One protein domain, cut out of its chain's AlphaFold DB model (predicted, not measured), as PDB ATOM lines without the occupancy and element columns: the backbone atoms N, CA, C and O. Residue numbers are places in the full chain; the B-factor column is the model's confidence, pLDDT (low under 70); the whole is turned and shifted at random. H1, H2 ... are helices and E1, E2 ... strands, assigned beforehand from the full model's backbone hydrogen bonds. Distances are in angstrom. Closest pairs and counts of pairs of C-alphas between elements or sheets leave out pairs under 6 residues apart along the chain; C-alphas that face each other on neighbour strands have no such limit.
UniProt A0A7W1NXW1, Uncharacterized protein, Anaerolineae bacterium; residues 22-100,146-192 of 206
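What this domain is: This is residues 22 to 100 and 146 to 192 of the 206 residues of an uncharacterized protein of Anaerolineae bacterium (UniProt A0A7W1NXW1). A strongly twisted sheet of five strands has H1 over one face, and a helical hairpin, H2 and H3, sticks out from it as an arm. H2 begins at the sheet, near E3 and E4, with its residues 56 to 63, and the arm's far turn, residues 76 to 81, stands free. The printed part has 126 residues with three named helices and five named strands, in the order H1 E1 E2 H2 H3 E3 E4 E5; the class is mixed, helices and strands. The sheet's order is E4 E3 E2 E1 E5, all antiparallel. The whole is only just loose, close to compact, with a radius of gyration of the C-alphas of 17.0 A and spans of 51 by 38 by 22 A.

How they stand to each other: H1, residues 22 to 33, is followed by a hairpin of E1, residues 38 to 44, and E2, residues 47 to 54; N 42 and O 49 are 2.7 A apart, within hydrogen-bond range. H1 is on the sheet over E2, at a height over the sheet of 8.4 A, and runs along the strands, at 6 degrees to E2 on the local plane; its closest C-alphas to E2 are those of Val 31 and Thr 54, 6.2 A. H2, residues 56 to 74, and H3, residues 80 to 89, form a helical hairpin and run opposite ways at a steep tilt of 43 degrees. They touch with residues 64 to 72 of H2 alone, and the closest C-alphas are those of Ala 68 and Glu 87, 5.3 A. H3 is not on the sheet. E3, residues 147 to 156, bends by 91 degrees at residue 152 and is the antiparallel neighbour of E2, with N 151 and O 52 2.7 A apart. E3 and E4, residues 171 to 175, form a hairpin, with N 150 and O 172 2.8 A apart. The closest C-alphas of H2 and E3 are those of Glu 56 and His 149, 6.3 A. E5, residues 181 to 184, is an edge strand beside E1, with N 43 and O 181 2.8 A apart. In H2 and H3 every O i to N i+4 pair is within hydrogen-bond range; in H1 6 of 8 are.

Where its parts are: H1 begins at C-alpha 22, (15.991, -33.029, 34.587). E2 is 20.0 A long, H2 27.4 A and E3 20.7 A. H2 ends at C-alpha 74, (8.752, 3.959, 11.636), and E5 at C-alpha 184, (16.871, -23.916, 41.779).

The domain as a whole: The two C-alphas farthest apart, those of Gln 81 and Asp 192, are 53.6 A apart. Residues 101 to 145 are not printed, and C-alphas 100 and 146 are 15.3 A apart across the cut. The link from E3 to E4 is long, with 14 residues. The mean pLDDT of the printed part is 85.2; residues 98 to 100, 158 to 169 and 189 to 192 are under 70.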
ATOM      1  N   LEU A  22      16.787 -33.610  33.504       92.19
ATOM      2  CA  LEU A  22      15.991 -33.029  34.587       92.19
ATOM      3  C   LEU A  22      15.725 -31.549  34.330       92.19
ATOM      4  O   LEU A  22      14.628 -31.059  34.595       92.19
ATOM      5  N   LEU A  23      16.724 -30.830  33.818       93.31
ATOM      6  CA  LEU A  23      16.542 -29.448  33.396       93.31
ATOM      7  C   LEU A  23      15.568 -29.364  32.216       93.31
ATOM      8  O   LEU A  23      14.733 -28.461  32.190       93.31
ATOM      9  N   ALA A  24      15.657 -30.293  31.263       91.31
ATOM     10  CA  ALA A  24      14.754 -30.335  30.122       91.31
ATOM     11  C   ALA A  24      13.295 -30.565  30.568       91.31
ATOM     12  O   ALA A  24      12.407 -29.779  30.231       91.31
ATOM     13  N   ASP A  25      13.059 -31.559  31.424       90.19
ATOM     14  CA  ASP A  25      11.739 -31.855  31.991       90.19
ATOM     15  C   ASP A  25      11.193 -30.693  32.824       90.19
ATOM     16  O   ASP A  25      10.007 -30.353  32.745       90.19
ATOM     17  N   LEU A  26      12.058 -30.039  33.606       92.12
ATOM     18  CA  LEU A  26      11.692 -28.865  34.392       92.12
ATOM     19  C   LEU A  26      11.177 -27.739  33.489       92.12
ATOM     20  O   LEU A  26      10.134 -27.140  33.765       92.12
ATOM     21  N   VAL A  27      11.916 -27.446  32.418       92.31
ATOM     22  CA  VAL A  27      11.595 -26.357  31.494       92.31
ATOM     23  C   VAL A  27      10.346 -26.686  30.674       92.31
ATOM     24  O   VAL A  27       9.438 -25.859  30.642       92.31
ATOM     25  N   SER A  28      10.232 -27.877  30.080       90.50
ATOM     26  CA  SER A  28       9.052 -28.226  29.268       90.50
ATOM     27  C   SER A  28       7.803 -28.364  30.144       90.50
ATOM     28  O   SER A  28       6.785 -27.711  29.904       90.50
ATOM     29  N   GLY A  29       7.877 -29.165  31.210       88.62
ATOM     30  CA  GLY A  29       6.719 -29.506  32.034       88.62
ATOM     31  C   GLY A  29       6.230 -28.354  32.905       88.62
ATOM     32  O   GLY A  29       5.056 -27.982  32.858       88.62
ATOM     33  N   PHE A  30       7.112 -27.769  33.717       89.56
ATOM     34  CA  PHE A  30       6.687 -26.792  34.723       89.56
ATOM     35  C   PHE A  30       6.659 -25.365  34.186       89.56
ATOM     36  O   PHE A  30       5.744 -24.609  34.515       89.56
ATOM     37  N   VAL A  31       7.637 -24.985  33.365       92.31
ATOM     38  CA  VAL A  31       7.779 -23.594  32.915       92.31
ATOM     39  C   VAL A  31       6.971 -23.343  31.648       92.31
ATOM     40  O   VAL A  31       6.110 -22.465  31.644       92.31
ATOM     41  N   ASN A  32       7.193 -24.115  30.585       90.06
ATOM     42  CA  ASN A  32       6.550 -23.870  29.298       90.06
ATOM     43  C   ASN A  32       5.076 -24.294  29.306       90.06
ATOM     44  O   ASN A  32       4.217 -23.462  29.014       90.06
ATOM     45  N   LYS A  33       4.764 -25.530  29.716       87.56
ATOM     46  CA  LYS A  33       3.373 -26.013  29.824       87.56
ATOM     47  C   LYS A  33       2.665 -25.499  31.072       87.56
ATOM     48  O   LYS A  33       1.515 -25.072  31.007       87.56
ATOM     49  N   GLY A  34       3.348 -25.532  32.217       86.44
ATOM     50  CA  GLY A  34       2.779 -25.108  33.497       86.44
ATOM     51  C   GLY A  34       2.708 -23.591  33.696       86.44
ATOM     52  O   GLY A  34       2.016 -23.135  34.607       86.44
ATOM     53  N   GLY A  35       3.410 -22.799  32.878       85.19
ATOM     54  CA  GLY A  35       3.463 -21.340  33.005       85.19
ATOM     55  C   GLY A  35       4.119 -20.854  34.302       85.19
ATOM     56  O   GLY A  35       3.858 -19.733  34.740       85.19
ATOM     57  N   MET A  36       4.919 -21.698  34.959       90.12
ATOM     58  CA  MET A  36       5.533 -21.378  36.243       90.12
ATOM     59  C   MET A  36       6.750 -20.468  36.063       90.12
ATOM     60  O   MET A  36       7.665 -20.777  35.306       90.12
ATOM     61  N   GLU A  37       6.803 -19.381  36.833       92.00
ATOM     62  CA  GLU A  37       8.011 -18.571  36.977       92.00
ATOM     63  C   GLU A  37       8.891 -19.146  38.100       92.00
ATOM     64  O   GLU A  37       8.495 -19.153  39.270       92.00
ATOM     65  N   LEU A  38      10.094 -19.621  37.763       93.69
ATOM     66  CA  LEU A  38      11.002 -20.265  38.720       93.69
ATOM     67  C   LEU A  38      12.361 -19.571  38.759       93.69
ATOM     68  O   LEU A  38      13.025 -19.420  37.742       93.69
ATOM     69  N   GLY A  39      12.823 -19.180  39.946       94.94
ATOM     70  CA  GLY A  39      14.199 -18.710  40.111       94.94
ATOM     71  C   GLY A  39      15.202 -19.822  39.805       94.94
ATOM     72  O   GLY A  39      15.091 -20.902  40.382       94.94
ATOM     73  N   ILE A  40      16.185 -19.562  38.945       96.19
ATOM     74  CA  ILE A  40      17.239 -20.527  38.614       96.19
ATOM     75  C   ILE A  40      18.604 -19.850  38.545       96.19
ATOM     76  O   ILE A  40      18.727 -18.692  38.137       96.19
ATOM     77  N   THR A  41      19.631 -20.618  38.892       95.25
ATOM     78  CA  THR A  41      21.035 -20.297  38.658       95.25
ATOM     79  C   THR A  41      21.637 -21.348  37.729       95.25
ATOM     80  O   THR A  41      21.490 -22.544  37.968       95.25
ATOM     81  N   LEU A  42      22.304 -20.907  36.666       95.38
ATOM     82  CA  LEU A  42      22.891 -21.727  35.610       95.38
ATOM     83  C   LEU A  42      24.406 -21.530  35.578       95.38
ATOM     84  O   LEU A  42      24.896 -20.401  35.653       95.38
ATOM     85  N   PHE A  43      25.135 -22.622  35.391       93.50
ATOM     86  CA  PHE A  43      26.558 -22.628  35.085       93.50
ATOM     87  C   PHE A  43      26.712 -22.874  33.583       93.50
ATOM     88  O   PHE A  43      26.295 -23.912  33.081       93.50
ATOM     89  N   VAL A  44      27.249 -21.896  32.853       91.94
ATOM     90  CA  VAL A  44      27.347 -21.923  31.385       91.94
ATOM     91  C   VAL A  44      28.756 -21.523  30.971       91.94
ATOM     92  O   VAL A  44      29.110 -20.344  31.018       91.94
ATOM     93  N   LYS A  45      29.581 -22.484  30.551       87.62
ATOM     94  CA  LYS A  45      30.964 -22.281  30.089       87.62
ATOM     95  C   LYS A  45      31.813 -21.469  31.075       87.62
ATOM     96  O   LYS A  45      32.550 -20.564  30.684       87.62
ATOM     97  N   GLY A  46      31.674 -21.766  32.367       85.38
ATOM     98  CA  GLY A  46      32.363 -21.057  33.453       85.38
ATOM     99  C   GLY A  46      31.741 -19.713  33.859       85.38
ATOM    100  O   GLY A  46      32.279 -19.043  34.738       85.38
ATOM    101  N   LEU A  47      30.618 -19.313  33.255       87.19
ATOM    102  CA  LEU A  47      29.804 -18.184  33.702       87.19
ATOM    103  C   LEU A  47      28.720 -18.655  34.665       87.19
ATOM    104  O   LEU A  47      28.127 -19.711  34.456       87.19
ATOM    105  N   VAL A  48      28.421 -17.838  35.674       91.00
ATOM    106  CA  VAL A  48      27.266 -18.043  36.551       91.00
ATOM    107  C   VAL A  48      26.186 -17.041  36.157       91.00
ATOM    108  O   VAL A  48      26.401 -15.829  36.209       91.00
ATOM    109  N   LEU A  49      25.032 -17.547  35.734       91.69
ATOM    110  CA  LEU A  49      23.862 -16.762  35.347       91.69
ATOM    111  C   LEU A  49      22.748 -17.022  36.355       91.69
ATOM    112  O   LEU A  49      22.482 -18.172  36.672       91.69
ATOM    113  N   THR A  50      22.064 -15.993  36.837       92.75
ATOM    114  CA  THR A  50      20.885 -16.148  37.708       92.75
ATOM    115  C   THR A  50      19.726 -15.321  37.173       92.75
ATOM    116  O   THR A  50      19.941 -14.254  36.604       92.75
ATOM    117  N   GLY A  51      18.496 -15.805  37.314       92.62
ATOM    118  CA  GLY A  51      17.303 -15.115  36.819       92.62
ATOM    119  C   GLY A  51      16.022 -15.900  37.088       92.62
ATOM    120  O   GLY A  51      16.008 -16.829  37.897       92.62
ATOM    121  N   THR A  52      14.920 -15.500  36.455       94.75
ATOM    122  CA  THR A  52      13.645 -16.238  36.493       94.75
ATOM    123  C   THR A  52      13.471 -17.020  35.198       94.75
ATOM    124  O   THR A  52      13.450 -16.415  34.131       94.75
ATOM    125  N   LEU A  53      13.311 -18.339  35.257       95.31
ATOM    126  CA  LEU A  53      12.788 -19.106  34.132       95.31
ATOM    127  C   LEU A  53      11.392 -18.604  33.780       95.31
ATOM    128  O   LEU A  53      10.538 -18.463  34.653       95.31
ATOM    129  N   THR A  54      11.187 -18.341  32.501       94.25
ATOM    130  CA  THR A  54       9.920 -17.901  31.924       94.25
ATOM    131  C   THR A  54       9.583 -18.794  30.736       94.25
ATOM    132  O   THR A  54      10.474 -19.419  30.151       94.25
ATOM    133  N   SER A  55       8.299 -18.884  30.398       93.44
ATOM    134  CA  SER A  55       7.853 -19.713  29.286       93.44
ATOM    135  C   SER A  55       8.352 -19.168  27.949       93.44
ATOM    136  O   SER A  55       8.516 -17.959  27.752       93.44
ATOM    137  N   GLU A  56       8.543 -20.060  26.982       92.12
ATOM    138  CA  GLU A  56       8.840 -19.655  25.608       92.12
ATOM    139  C   GLU A  56       7.755 -18.738  25.026       92.12
ATOM    140  O   GLU A  56       8.066 -17.778  24.321       92.12
ATOM    141  N   GLN A  57       6.490 -18.971  25.377       91.00
ATOM    142  CA  GLN A  57       5.378 -18.115  24.967       91.00
ATOM    143  C   GLN A  57       5.545 -16.673  25.459       91.00
ATOM    144  O   GLN A  57       5.334 -15.722  24.701       91.00
ATOM    145  N   GLU A  58       5.965 -16.481  26.711       90.88
ATOM    146  CA  GLU A  58       6.242 -15.146  27.242       90.88
ATOM    147  C   GLU A  58       7.435 -14.501  26.521       90.88
ATOM    148  O   GLU A  58       7.357 -13.333  26.131       90.88
ATOM    149  N   TYR A  59       8.497 -15.267  26.260       91.88
ATOM    150  CA  TYR A  59       9.645 -14.804  25.481       91.88
ATOM    151  C   TYR A  59       9.256 -14.353  24.064       91.88
ATOM    152  O   TYR A  59       9.563 -13.224  23.666       91.88
ATOM    153  N   LEU A  60       8.542 -15.192  23.308       92.50
ATOM    154  CA  LEU A  60       8.125 -14.898  21.936       92.50
ATOM    155  C   LEU A  60       7.165 -13.715  21.887       92.50
ATOM    156  O   LEU A  60       7.317 -12.841  21.031       92.50
ATOM    157  N   LYS A  61       6.234 -13.616  22.838       91.25
ATOM    158  CA  LYS A  61       5.345 -12.457  22.974       91.25
ATOM    159  C   LYS A  61       6.128 -11.170  23.223       91.25
ATOM    160  O   LYS A  61       5.810 -10.129  22.642       91.25
ATOM    161  N   ALA A  62       7.157 -11.227  24.061       90.19
ATOM    162  CA  ALA A  62       7.974 -10.068  24.377       90.19
ATOM    163  C   ALA A  62       8.806  -9.603  23.165       90.19
ATOM    164  O   ALA A  62       8.860  -8.403  22.878       90.19
ATOM    165  N   ILE A  63       9.372 -10.539  22.394       90.62
ATOM    166  CA  ILE A  63      10.048 -10.235  21.122       90.62
ATOM    167  C   ILE A  63       9.066  -9.661  20.100       90.62
ATOM    168  O   ILE A  63       9.342  -8.612  19.519       90.62
ATOM    169  N   SER A  64       7.911 -10.301  19.919       91.44
ATOM    170  CA  SER A  64       6.856  -9.854  18.999       91.44
ATOM    171  C   SER A  64       6.463  -8.405  19.286       91.44
ATOM    172  O   SER A  64       6.470  -7.545  18.403       91.44
ATOM    173  N   GLY A  65       6.233  -8.091  20.565       89.44
ATOM    174  CA  GLY A  65       5.931  -6.739  21.025       89.44
ATOM    175  C   GLY A  65       7.047  -5.734  20.734       89.44
ATOM    176  O   GLY A  65       6.757  -4.613  20.313       89.44
ATOM    177  N   MET A  66       8.316  -6.118  20.904       88.69
ATOM    178  CA  MET A  66       9.465  -5.251  20.617       88.69
ATOM    179  C   MET A  66       9.560  -4.906  19.125       88.69
ATOM    180  O   MET A  66       9.677  -3.728  18.774       88.69
ATOM    181  N   PHE A  67       9.459  -5.908  18.247       89.94
ATOM    182  CA  PHE A  67       9.502  -5.710  16.797       89.94
ATOM    183  C   PHE A  67       8.297  -4.907  16.304       89.94
ATOM    184  O   PHE A  67       8.474  -3.911  15.598       89.94
ATOM    185  N   ALA A  68       7.087  -5.253  16.750       89.19
ATOM    186  CA  ALA A  68       5.879  -4.508  16.414       89.19
ATOM    187  C   ALA A  68       5.963  -3.048  16.892       89.19
ATOM    188  O   ALA A  68       5.607  -2.130  16.154       89.19
ATOM    189  N   ALA A  69       6.471  -2.792  18.101       88.12
ATOM    190  CA  ALA A  69       6.643  -1.434  18.617       88.12
ATOM    191  C   ALA A  69       7.678  -0.632  17.817       88.12
ATOM    192  O   ALA A  69       7.472   0.558  17.561       88.12
ATOM    193  N   GLN A  70       8.783  -1.258  17.409       88.56
ATOM    194  CA  GLN A  70       9.799  -0.616  16.580       88.56
ATOM    195  C   GLN A  70       9.273  -0.311  15.173       88.56
ATOM    196  O   GLN A  70       9.486   0.795  14.675       88.56
ATOM    197  N   ALA A  71       8.533  -1.238  14.567       88.31
ATOM    198  CA  ALA A  71       7.899  -1.042  13.268       88.31
ATOM    199  C   ALA A  71       6.823   0.053  13.313       88.31
ATOM    200  O   ALA A  71       6.795   0.933  12.462       88.31
ATOM    201  N   LYS A  72       5.990   0.106  14.358       87.44
ATOM    202  CA  LYS A  72       5.006   1.192  14.517       87.44
ATOM    203  C   LYS A  72       5.652   2.574  14.605       87.44
ATOM    204  O   LYS A  72       5.077   3.536  14.110       87.44
ATOM    205  N   LYS A  73       6.837   2.684  15.217       88.06
ATOM    206  CA  LYS A  73       7.581   3.952  15.315       88.06
ATOM    207  C   LYS A  73       8.123   4.440  13.969       88.06
ATOM    208  O   LYS A  73       8.405   5.628  13.857       88.06
ATOM    209  N   SER A  74       8.292   3.563  12.974       88.69
ATOM    210  CA  SER A  74       8.752   3.959  11.636       88.69
ATOM    211  C   SER A  74       7.615   4.396  10.705       88.69
ATOM    212  O   SER A  74       7.883   5.023   9.680       88.69
ATOM    213  N   LEU A  75       6.355   4.121  11.060       87.62
ATOM    214  CA  LEU A  75       5.185   4.523  10.280       87.62
ATOM    215  C   LEU A  75       4.810   5.990  10.541       87.62
ATOM    216  O   LEU A  75       4.760   6.449  11.683       87.62
ATOM    217  N   VAL A  76       4.475   6.727   9.479       85.44
ATOM    218  CA  VAL A  76       3.995   8.115   9.561       85.44
ATOM    219  C   VAL A  76       2.472   8.123   9.456       85.44
ATOM    220  O   VAL A  76       1.934   7.755   8.419       85.44
ATOM    221  N   ASN A  77       1.781   8.572  10.509       82.62
ATOM    222  CA  ASN A  77       0.311   8.593  10.601       82.62
ATOM    223  C   ASN A  77      -0.368   7.256  10.225       82.62
ATOM    224  O   ASN A  77      -1.238   7.245   9.352       82.62
ATOM    225  N   PRO A  78       0.001   6.134  10.872       84.38
ATOM    226  CA  PRO A  78      -0.549   4.836  10.516       84.38
ATOM    227  C   PRO A  78      -2.054   4.761  10.786       84.38
ATOM    228  O   PRO A  78      -2.557   5.178  11.835       84.38
ATOM    229  N   SER A  79      -2.780   4.176   9.843       89.94
ATOM    230  CA  SER A  79      -4.166   3.766  10.025       89.94
ATOM    231  C   SER A  79      -4.272   2.604  11.021       89.94
ATOM    232  O   SER A  79      -3.323   1.852  11.249       89.94
ATOM    233  N   LYS A  80      -5.466   2.398  11.594       89.25
ATOM    234  CA  LYS A  80      -5.720   1.257  12.497       89.25
ATOM    235  C   LYS A  80      -5.438  -0.094  11.832       89.25
ATOM    236  O   LYS A  80      -5.007  -1.019  12.511       89.25
ATOM    237  N   GLN A  81      -5.666  -0.196  10.521       89.19
ATOM    238  CA  GLN A  81      -5.416  -1.421   9.770       89.19
ATOM    239  C   GLN A  81      -3.914  -1.687   9.615       89.19
ATOM    240  O   GLN A  81      -3.483  -2.815   9.799       89.19
ATOM    241  N   GLU A  82      -3.103  -0.663   9.341       85.75
ATOM    242  CA  GLU A  82      -1.644  -0.819   9.227       85.75
ATOM    243  C   GLU A  82      -1.003  -1.206  10.559       85.75
ATOM    244  O   GLU A  82      -0.101  -2.041  10.585       85.75
ATOM    245  N   ILE A  83      -1.500  -0.656  11.673       87.25
ATOM    246  CA  ILE A  83      -1.060  -1.047  13.019       87.25
ATOM    247  C   ILE A  83      -1.350  -2.528  13.257       87.25
ATOM    248  O   ILE A  83      -0.451  -3.251  13.677       87.25
ATOM    249  N   LYS A  84      -2.575  -2.973  12.958       88.69
ATOM    250  CA  LYS A  84      -2.991  -4.366  13.141       88.69
ATOM    251  C   LYS A  84      -2.190  -5.319  12.251       88.69
ATOM    252  O   LYS A  84      -1.634  -6.285  12.750       88.69
ATOM    253  N   ASN A  85      -2.049  -4.997  10.966       88.75
ATOM    254  CA  ASN A  85      -1.245  -5.797  10.041       88.75
ATOM    255  C   ASN A  85       0.215  -5.895  10.512       88.75
ATOM    256  O   ASN A  85       0.840  -6.938  10.386       88.75
ATOM    257  N   THR A  86       0.765  -4.810  11.067       87.19
ATOM    258  CA  THR A  86       2.126  -4.812  11.620       87.19
ATOM    259  C   THR A  86       2.232  -5.731  12.836       87.19
ATOM    260  O   THR A  86       3.206  -6.461  12.954       87.19
ATOM    261  N   GLU A  87       1.251  -5.709  13.742       88.75
ATOM    262  CA  GLU A  87       1.218  -6.619  14.895       88.75
ATOM    263  C   GLU A  87       1.132  -8.084  14.463       88.75
ATOM    264  O   GLU A  87       1.887  -8.896  14.981       88.75
ATOM    265  N   GLU A  88       0.278  -8.402  13.488       88.62
ATOM    266  CA  GLU A  88       0.103  -9.765  12.973       88.62
ATOM    267  C   GLU A  88       1.361 -10.289  12.264       88.62
ATOM    268  O   GLU A  88       1.743 -11.438  12.451       88.62
ATOM    269  N   VAL A  89       2.050  -9.448  11.482       89.88
ATOM    270  CA  VAL A  89       3.287  -9.843  10.777       89.88
ATOM    271  C   VAL A  89       4.432 -10.153  11.742       89.88
ATOM    272  O   VAL A  89       5.288 -10.981  11.432       89.88
ATOM    273  N   PHE A  90       4.472  -9.482  12.892       91.50
ATOM    274  CA  PHE A  90       5.497  -9.693  13.913       91.50
ATOM    275  C   PHE A  90       5.021 -10.590  15.058       91.50
ATOM    276  O   PHE A  90       5.672 -10.609  16.099       91.50
ATOM    277  N   ASP A  91       3.918 -11.322  14.892       89.31
ATOM    278  CA  ASP A  91       3.473 -12.303  15.875       89.31
ATOM    279  C   ASP A  91       4.264 -13.609  15.729       89.31
ATOM    280  O   ASP A  91       4.043 -14.415  14.826       89.31
ATOM    281  N   PHE A  92       5.217 -13.809  16.636       89.88
ATOM    282  CA  PHE A  92       6.060 -14.998  16.685       89.88
ATOM    283  C   PHE A  92       5.536 -16.072  17.637       89.88
ATOM    284  O   PHE A  92       6.176 -17.110  17.766       89.88
ATOM    285  N   THR A  93       4.410 -15.857  18.324       86.31
ATOM    286  CA  THR A  93       3.910 -16.792  19.351       86.31
ATOM    287  C   THR A  93       3.566 -18.177  18.795       86.31
ATOM    288  O   THR A  93       3.700 -19.176  19.500       86.31
ATOM    289  N   GLY A  94       3.231 -18.261  17.503       82.81
ATOM    290  CA  GLY A  94       3.028 -19.523  16.784       82.81
ATOM    291  C   GLY A  94       4.304 -20.326  16.493       82.81
ATOM    292  O   GLY A  94       4.210 -21.391  15.897       82.81
ATOM    293  N   LEU A  95       5.489 -19.831  16.872       84.75
ATOM    294  CA  LEU A  95       6.775 -20.515  16.671       84.75
ATOM    295  C   LEU A  95       7.276 -21.268  17.912       84.75
ATOM    296  O   LEU A  95       8.409 -21.746  17.886       84.75
ATOM    297  N   ALA A  96       6.498 -21.323  18.996       84.44
ATOM    298  CA  ALA A  96       6.932 -21.994  20.219       84.44
ATOM    299  C   ALA A  96       7.133 -23.502  19.996       84.44
ATOM    300  O   ALA A  96       6.331 -24.152  19.327       84.44
ATOM    301  N   GLU A  97       8.207 -24.043  20.568       75.56
ATOM    302  CA  GLU A  97       8.615 -25.444  20.460       75.56
ATOM    303  C   GLU A  97       7.619 -26.368  21.179       75.56
ATOM    304  O   GLU A  97       7.327 -27.438  20.665       75.56
ATOM    305  N   ASP A  98       7.024 -25.941  22.300       67.81
ATOM    306  CA  ASP A  98       6.046 -26.738  23.068       67.81
ATOM    307  C   ASP A  98       4.596 -26.667  22.537       67.81
ATOM    308  O   ASP A  98       3.655 -27.021  23.252       67.81
ATOM    309  N   VAL A  99       4.371 -26.195  21.306       59.88
ATOM    310  CA  VAL A  99       3.047 -26.317  20.676       59.88
ATOM    311  C   VAL A  99       2.879 -27.757  20.216       59.88
ATOM    312  O   VAL A  99       3.537 -28.189  19.269       59.88
ATOM    313  N   ASP A 100       1.974 -28.488  20.863       58.81
ATOM    314  CA  ASP A 100       1.520 -29.770  20.343       58.81
ATOM    315  C   ASP A 100       0.814 -29.515  19.003       58.81
ATOM    316  O   ASP A 100      -0.307 -29.005  18.936       58.81
ATOM    317  N   ARG A 146      14.943 -27.158  23.094       90.19
ATOM    318  CA  ARG A 146      16.365 -26.858  22.835       90.19
ATOM    319  C   ARG A 146      16.860 -25.683  23.650       90.19
ATOM    320  O   ARG A 146      18.071 -25.523  23.840       90.19
ATOM    321  N   TYR A 147      15.935 -24.850  24.105       94.19
ATOM    322  CA  TYR A 147      16.234 -23.584  24.742       94.19
ATOM    323  C   TYR A 147      15.416 -23.395  26.009       94.19
ATOM    324  O   TYR A 147      14.245 -23.748  26.073       94.19
ATOM    325  N   LEU A 148      16.041 -22.752  26.988       94.94
ATOM    326  CA  LEU A 148      15.347 -22.124  28.101       94.94
ATOM    327  C   LEU A 148      15.370 -20.606  27.939       94.94
ATOM    328  O   LEU A 148      16.235 -20.043  27.252       94.94
ATOM    329  N   HIS A 149      14.435 -19.944  28.609       95.44
ATOM    330  CA  HIS A 149      14.287 -18.496  28.580       95.44
ATOM    331  C   HIS A 149      14.409 -17.946  30.001       95.44
ATOM    332  O   HIS A 149      13.695 -18.366  30.909       95.44
ATOM    333  N   LEU A 150      15.353 -17.026  30.198       94.75
ATOM    334  CA  LEU A 150      15.732 -16.480  31.495       94.75
ATOM    335  C   LEU A 150      15.431 -14.980  31.546       94.75
ATOM    336  O   LEU A 150      16.118 -14.178  30.917       94.75
ATOM    337  N   LYS A 151      14.405 -14.605  32.300       92.25
ATOM    338  CA  LYS A 151      13.975 -13.231  32.557       92.25
ATOM    339  C   LYS A 151      14.810 -12.590  33.663       92.25
ATOM    340  O   LYS A 151      15.147 -13.242  34.656       92.25
ATOM    341  N   ASP A 152      15.125 -11.315  33.470       90.12
ATOM    342  CA  ASP A 152      15.965 -10.484  34.334       90.12
ATOM    343  C   ASP A 152      17.306 -11.158  34.686       90.12
ATOM    344  O   ASP A 152      17.618 -11.355  35.864       90.12
ATOM    345  N   PRO A 153      18.096 -11.562  33.668       90.50
ATOM    346  CA  PRO A 153      19.334 -12.292  33.878       90.50
ATOM    347  C   PRO A 153      20.404 -11.396  34.514       90.50
ATOM    348  O   PRO A 153      20.683 -10.288  34.045       90.50
ATOM    349  N   VAL A 154      21.072 -11.922  35.535       87.44
ATOM    350  CA  VAL A 154      22.249 -11.329  36.174       87.44
ATOM    351  C   VAL A 154      23.444 -12.244  35.935       87.44
ATOM    352  O   VAL A 154      23.385 -13.442  36.219       87.44
ATOM    353  N   ILE A 155      24.534 -11.679  35.411       86.88
ATOM    354  CA  ILE A 155      25.793 -12.398  35.205       86.88
ATOM    355  C   ILE A 155      26.704 -12.150  36.407       86.88
ATOM    356  O   ILE A 155      27.103 -11.014  36.668       86.88
ATOM    357  N   ILE A 156      27.070 -13.219  37.107       80.56
ATOM    358  CA  ILE A 156      28.011 -13.183  38.225       80.56
ATOM    359  C   ILE A 156      29.399 -13.545  37.682       80.56
ATOM    360  O   ILE A 156      29.652 -14.672  37.255       80.56
ATOM    361  N   GLN A 157      30.301 -12.565  37.676       72.06
ATOM    362  CA  GLN A 157      31.713 -12.712  37.318       72.06
ATOM    363  C   GLN A 157      32.590 -12.121  38.436       72.06
ATOM    364  O   GLN A 157      32.126 -11.267  39.188       72.06
ATOM    365  N   PRO A 158      33.873 -12.517  38.546       60.81
ATOM    366  CA  PRO A 158      34.832 -11.870  39.453       60.81
ATOM    367  C   PRO A 158      35.167 -10.413  39.062       60.81
ATOM    368  O   PRO A 158      35.852  -9.710  39.799       60.81
ATOM    369  N   GLN A 159      34.711  -9.965  37.892       58.00
ATOM    370  CA  GLN A 159      34.766  -8.589  37.388       58.00
ATOM    371  C   GLN A 159      33.353  -7.974  37.444       58.00
ATOM    372  O   GLN A 159      32.405  -8.742  37.597       58.00
ATOM    373  N   PRO A 160      33.175  -6.632  37.390       58.28
ATOM    374  CA  PRO A 160      31.905  -6.003  37.757       58.28
ATOM    375  C   PRO A 160      30.715  -6.651  37.049       58.28
ATOM    376  O   PRO A 160      30.734  -6.824  35.829       58.28
ATOM    377  N   ALA A 161      29.703  -7.017  37.841       59.91
ATOM    378  CA  ALA A 161      28.505  -7.682  37.357       59.91
ATOM    379  C   ALA A 161      27.870  -6.846  36.237       59.91
ATOM    380  O   ALA A 161      27.516  -5.681  36.427       59.91
ATOM    381  N   VAL A 162      27.750  -7.441  35.052       61.31
ATOM    382  CA  VAL A 162      27.055  -6.816  33.927       61.31
ATOM    383  C   VAL A 162      25.580  -7.171  34.060       61.31
ATOM    384  O   VAL A 162      25.209  -8.344  34.019       61.31
ATOM    385  N   SER A 163      24.745  -6.149  34.234       61.56
ATOM    386  CA  SER A 163      23.288  -6.272  34.264       61.56
ATOM    387  C   SER A 163      22.675  -5.619  33.023       61.56
ATOM    388  O   SER A 163      23.159  -4.591  32.548       61.56
ATOM    389  N   PHE A 164      21.604  -6.211  32.489       61.12
ATOM    390  CA  PHE A 164      20.946  -5.780  31.246       61.12
ATOM    391  C   PHE A 164      19.731  -4.867  31.484       61.12
ATOM    392  O   PHE A 164      18.801  -4.833  30.683       61.12
ATOM    393  N   THR A 165      19.742  -4.065  32.551       55.75
ATOM    394  CA  THR A 165      18.614  -3.224  33.011       55.75
ATOM    395  C   THR A 165      18.142  -2.124  32.046       55.75
ATOM    396  O   THR A 165      17.248  -1.356  32.392       55.75
ATOM    397  N   HIS A 166      18.712  -2.004  30.843       55.00
ATOM    398  CA  HIS A 166      18.394  -0.929  29.895       55.00
ATOM    399  C   HIS A 166      17.485  -1.331  28.721       55.00
ATOM    400  O   HIS A 166      17.162  -0.471  27.899       55.00
ATOM    401  N   THR A 167      17.028  -2.582  28.628       57.41
ATOM    402  CA  THR A 167      16.053  -3.004  27.607       57.41
ATOM    403  C   THR A 167      14.650  -3.143  28.204       57.41
ATOM    404  O   THR A 167      14.485  -3.591  29.332       57.41
ATOM    405  N   GLN A 168      13.609  -2.756  27.449       61.09
ATOM    406  CA  GLN A 168      12.200  -2.867  27.885       61.09
ATOM    407  C   GLN A 168      11.763  -4.315  28.161       61.09
ATOM    408  O   GLN A 168      10.750  -4.543  28.814       61.09
ATOM    409  N   VAL A 169      12.534  -5.275  27.652       68.31
ATOM    410  CA  VAL A 169      12.411  -6.708  27.891       68.31
ATOM    411  C   VAL A 169      13.827  -7.226  28.107       68.31
ATOM    412  O   VAL A 169      14.683  -7.037  27.240       68.31
ATOM    413  N   SER A 170      14.089  -7.859  29.248       83.56
ATOM    414  CA  SER A 170      15.373  -8.502  29.528       83.56
ATOM    415  C   SER A 170      15.151 -10.007  29.687       83.56
ATOM    416  O   SER A 170      15.015 -10.532  30.783       83.56
ATOM    417  N   ILE A 171      15.000 -10.707  28.560       89.94
ATOM    418  CA  ILE A 171      14.867 -12.170  28.535       89.94
ATOM    419  C   ILE A 171      16.008 -12.732  27.687       89.94
ATOM    420  O   ILE A 171      16.147 -12.390  26.513       89.94
ATOM    421  N   LEU A 172      16.834 -13.578  28.295       91.19
ATOM    422  CA  LEU A 172      17.950 -14.267  27.664       91.19
ATOM    423  C   LEU A 172      17.517 -15.668  27.230       91.19
ATOM    424  O   LEU A 172      17.055 -16.460  28.044       91.19
ATOM    425  N   ARG A 173      17.722 -15.990  25.953       93.44
ATOM    426  CA  ARG A 173      17.553 -17.347  25.422       93.44
ATOM    427  C   ARG A 173      18.864 -18.118  25.559       93.44
ATOM    428  O   ARG A 173      19.883 -17.683  25.022       93.44
ATOM    429  N   VAL A 174      18.843 -19.259  26.245       94.00
ATOM    430  CA  VAL A 174      20.024 -20.101  26.498       94.00
ATOM    431  C   VAL A 174      19.788 -21.489  25.920       94.00
ATOM    432  O   VAL A 174      18.737 -22.081  26.144       94.00
ATOM    433  N   LYS A 175      20.761 -22.017  25.171       94.25
ATOM    434  CA  LYS A 175      20.695 -23.387  24.647       94.25
ATOM    435  C   LYS A 175      20.941 -24.380  25.785       94.25
ATOM    436  O   LYS A 175      21.958 -24.266  26.469       94.25
ATOM    437  N   LEU A 176      20.064 -25.364  25.956       92.81
ATOM    438  CA  LEU A 176      20.146 -26.321  27.067       92.81
ATOM    439  C   LEU A 176      21.456 -27.118  27.060       92.81
ATOM    440  O   LEU A 176      22.102 -27.235  28.091       92.81
ATOM    441  N   THR A 177      21.937 -27.517  25.880       92.19
ATOM    442  CA  THR A 177      23.217 -28.235  25.696       92.19
ATOM    443  C   THR A 177      24.465 -27.409  26.055       92.19
ATOM    444  O   THR A 177      25.584 -27.829  25.785       92.19
ATOM    445  N   THR A 178      24.306 -26.161  26.506       92.69
ATOM    446  CA  THR A 178      25.421 -25.304  26.948       92.69
ATOM    447  C   THR A 178      25.448 -25.103  28.457       92.69
ATOM    448  O   THR A 178      26.351 -24.434  28.955       92.69
ATOM    449  N   VAL A 179      24.454 -25.642  29.165       93.88
ATOM    450  CA  VAL A 179      24.359 -25.591  30.618       93.88
ATOM    451  C   VAL A 179      25.170 -26.751  31.183       93.88
ATOM    452  O   VAL A 179      24.810 -27.907  31.001       93.88
ATOM    453  N   ASP A 180      26.260 -26.426  31.871       92.00
ATOM    454  CA  ASP A 180      27.146 -27.403  32.513       92.00
ATOM    455  C   ASP A 180      26.586 -27.875  33.868       92.00
ATOM    456  O   ASP A 180      26.973 -28.916  34.394       92.00
ATOM    457  N   GLY A 181      25.697 -27.082  34.468       93.94
ATOM    458  CA  GLY A 181      25.031 -27.386  35.728       93.94
ATOM    459  C   GLY A 181      24.005 -26.320  36.091       93.94
ATOM    460  O   GLY A 181      24.022 -25.210  35.554       93.94
ATOM    461  N   TRP A 182      23.109 -26.634  37.020       95.69
ATOM    462  CA  TRP A 182      22.028 -25.734  37.408       95.69
ATOM    463  C   TRP A 182      21.595 -25.952  38.859       95.69
ATOM    464  O   TRP A 182      21.831 -27.001  39.455       95.69
ATOM    465  N   MET A 183      20.977 -24.929  39.444       95.19
ATOM    466  CA  MET A 183      20.398 -24.967  40.784       95.19
ATOM    467  C   MET A 183      19.104 -24.165  40.806       95.19
ATOM    468  O   MET A 183      19.042 -23.062  40.261       95.19
ATOM    469  N   VAL A 184      18.086 -24.683  41.491       93.94
ATOM    470  CA  VAL A 184      16.871 -23.916  41.779       93.94
ATOM    471  C   VAL A 184      17.181 -22.836  42.814       93.94
ATOM    472  O   VAL A 184      17.816 -23.099  43.834       93.94
ATOM    473  N   GLY A 185      16.699 -21.624  42.561       90.38
ATOM    474  CA  GLY A 185      16.940 -20.439  43.373       90.38
ATOM    475  C   GLY A 185      17.711 -19.361  42.615       90.38
ATOM    476  O   GLY A 185      18.423 -19.627  41.646       90.38
ATOM    477  N   LYS A 186      17.553 -18.117  43.073       85.06
ATOM    478  CA  LYS A 186      18.315 -16.974  42.570       85.06
ATOM    479  C   LYS A 186      19.439 -16.650  43.534       85.06
ATOM    480  O   LYS A 186      19.189 -16.502  44.728       85.06
ATOM    481  N   VAL A 187      20.645 -16.470  43.012       80.69
ATOM    482  CA  VAL A 187      21.719 -15.841  43.785       80.69
ATOM    483  C   VAL A 187      21.435 -14.344  43.881       80.69
ATOM    484  O   VAL A 187      21.280 -13.673  42.859       80.69
ATOM    485  N   THR A 188      21.362 -13.821  45.102       73.50
ATOM    486  CA  THR A 188      21.423 -12.384  45.373       73.50
ATOM    487  C   THR A 188      22.883 -12.012  45.591       73.50
ATOM    488  O   THR A 188      23.579 -12.617  46.402       73.50
ATOM    489  N   VAL A 189      23.381 -11.043  44.823       65.00
ATOM    490  CA  VAL A 189      24.644 -10.385  45.162       65.00
ATOM    491  C   VAL A 189      24.267  -9.344  46.206       65.00
ATOM    492  O   VAL A 189      23.892  -8.231  45.852       65.00
ATOM    493  N   ASP A 190      24.231  -9.739  47.476       59.38
ATOM    494  CA  ASP A 190      24.060  -8.764  48.548       59.38
ATOM    495  C   ASP A 190      25.277  -7.823  48.533       59.38
ATOM    496  O   ASP A 190      26.427  -8.271  48.575       59.38
ATOM    497  N   ASP A 191      25.023  -6.511  48.466       53.06
ATOM    498  CA  ASP A 191      26.043  -5.449  48.537       53.06
ATOM    499  C   ASP A 191      26.853  -5.486  49.860       53.06
ATOM    500  O   ASP A 191      27.891  -4.829  49.991       53.06
ATOM    501  N   ASP A 192      26.433  -6.306  50.829       49.69
ATOM    502  CA  ASP A 192      27.021  -6.448  52.168       49.69
ATOM    503  C   ASP A 192      28.420  -7.093  52.183       49.69
ATOM    504  O   ASP A 192      29.121  -7.039  53.195       49.69
TER     505      ASP A 192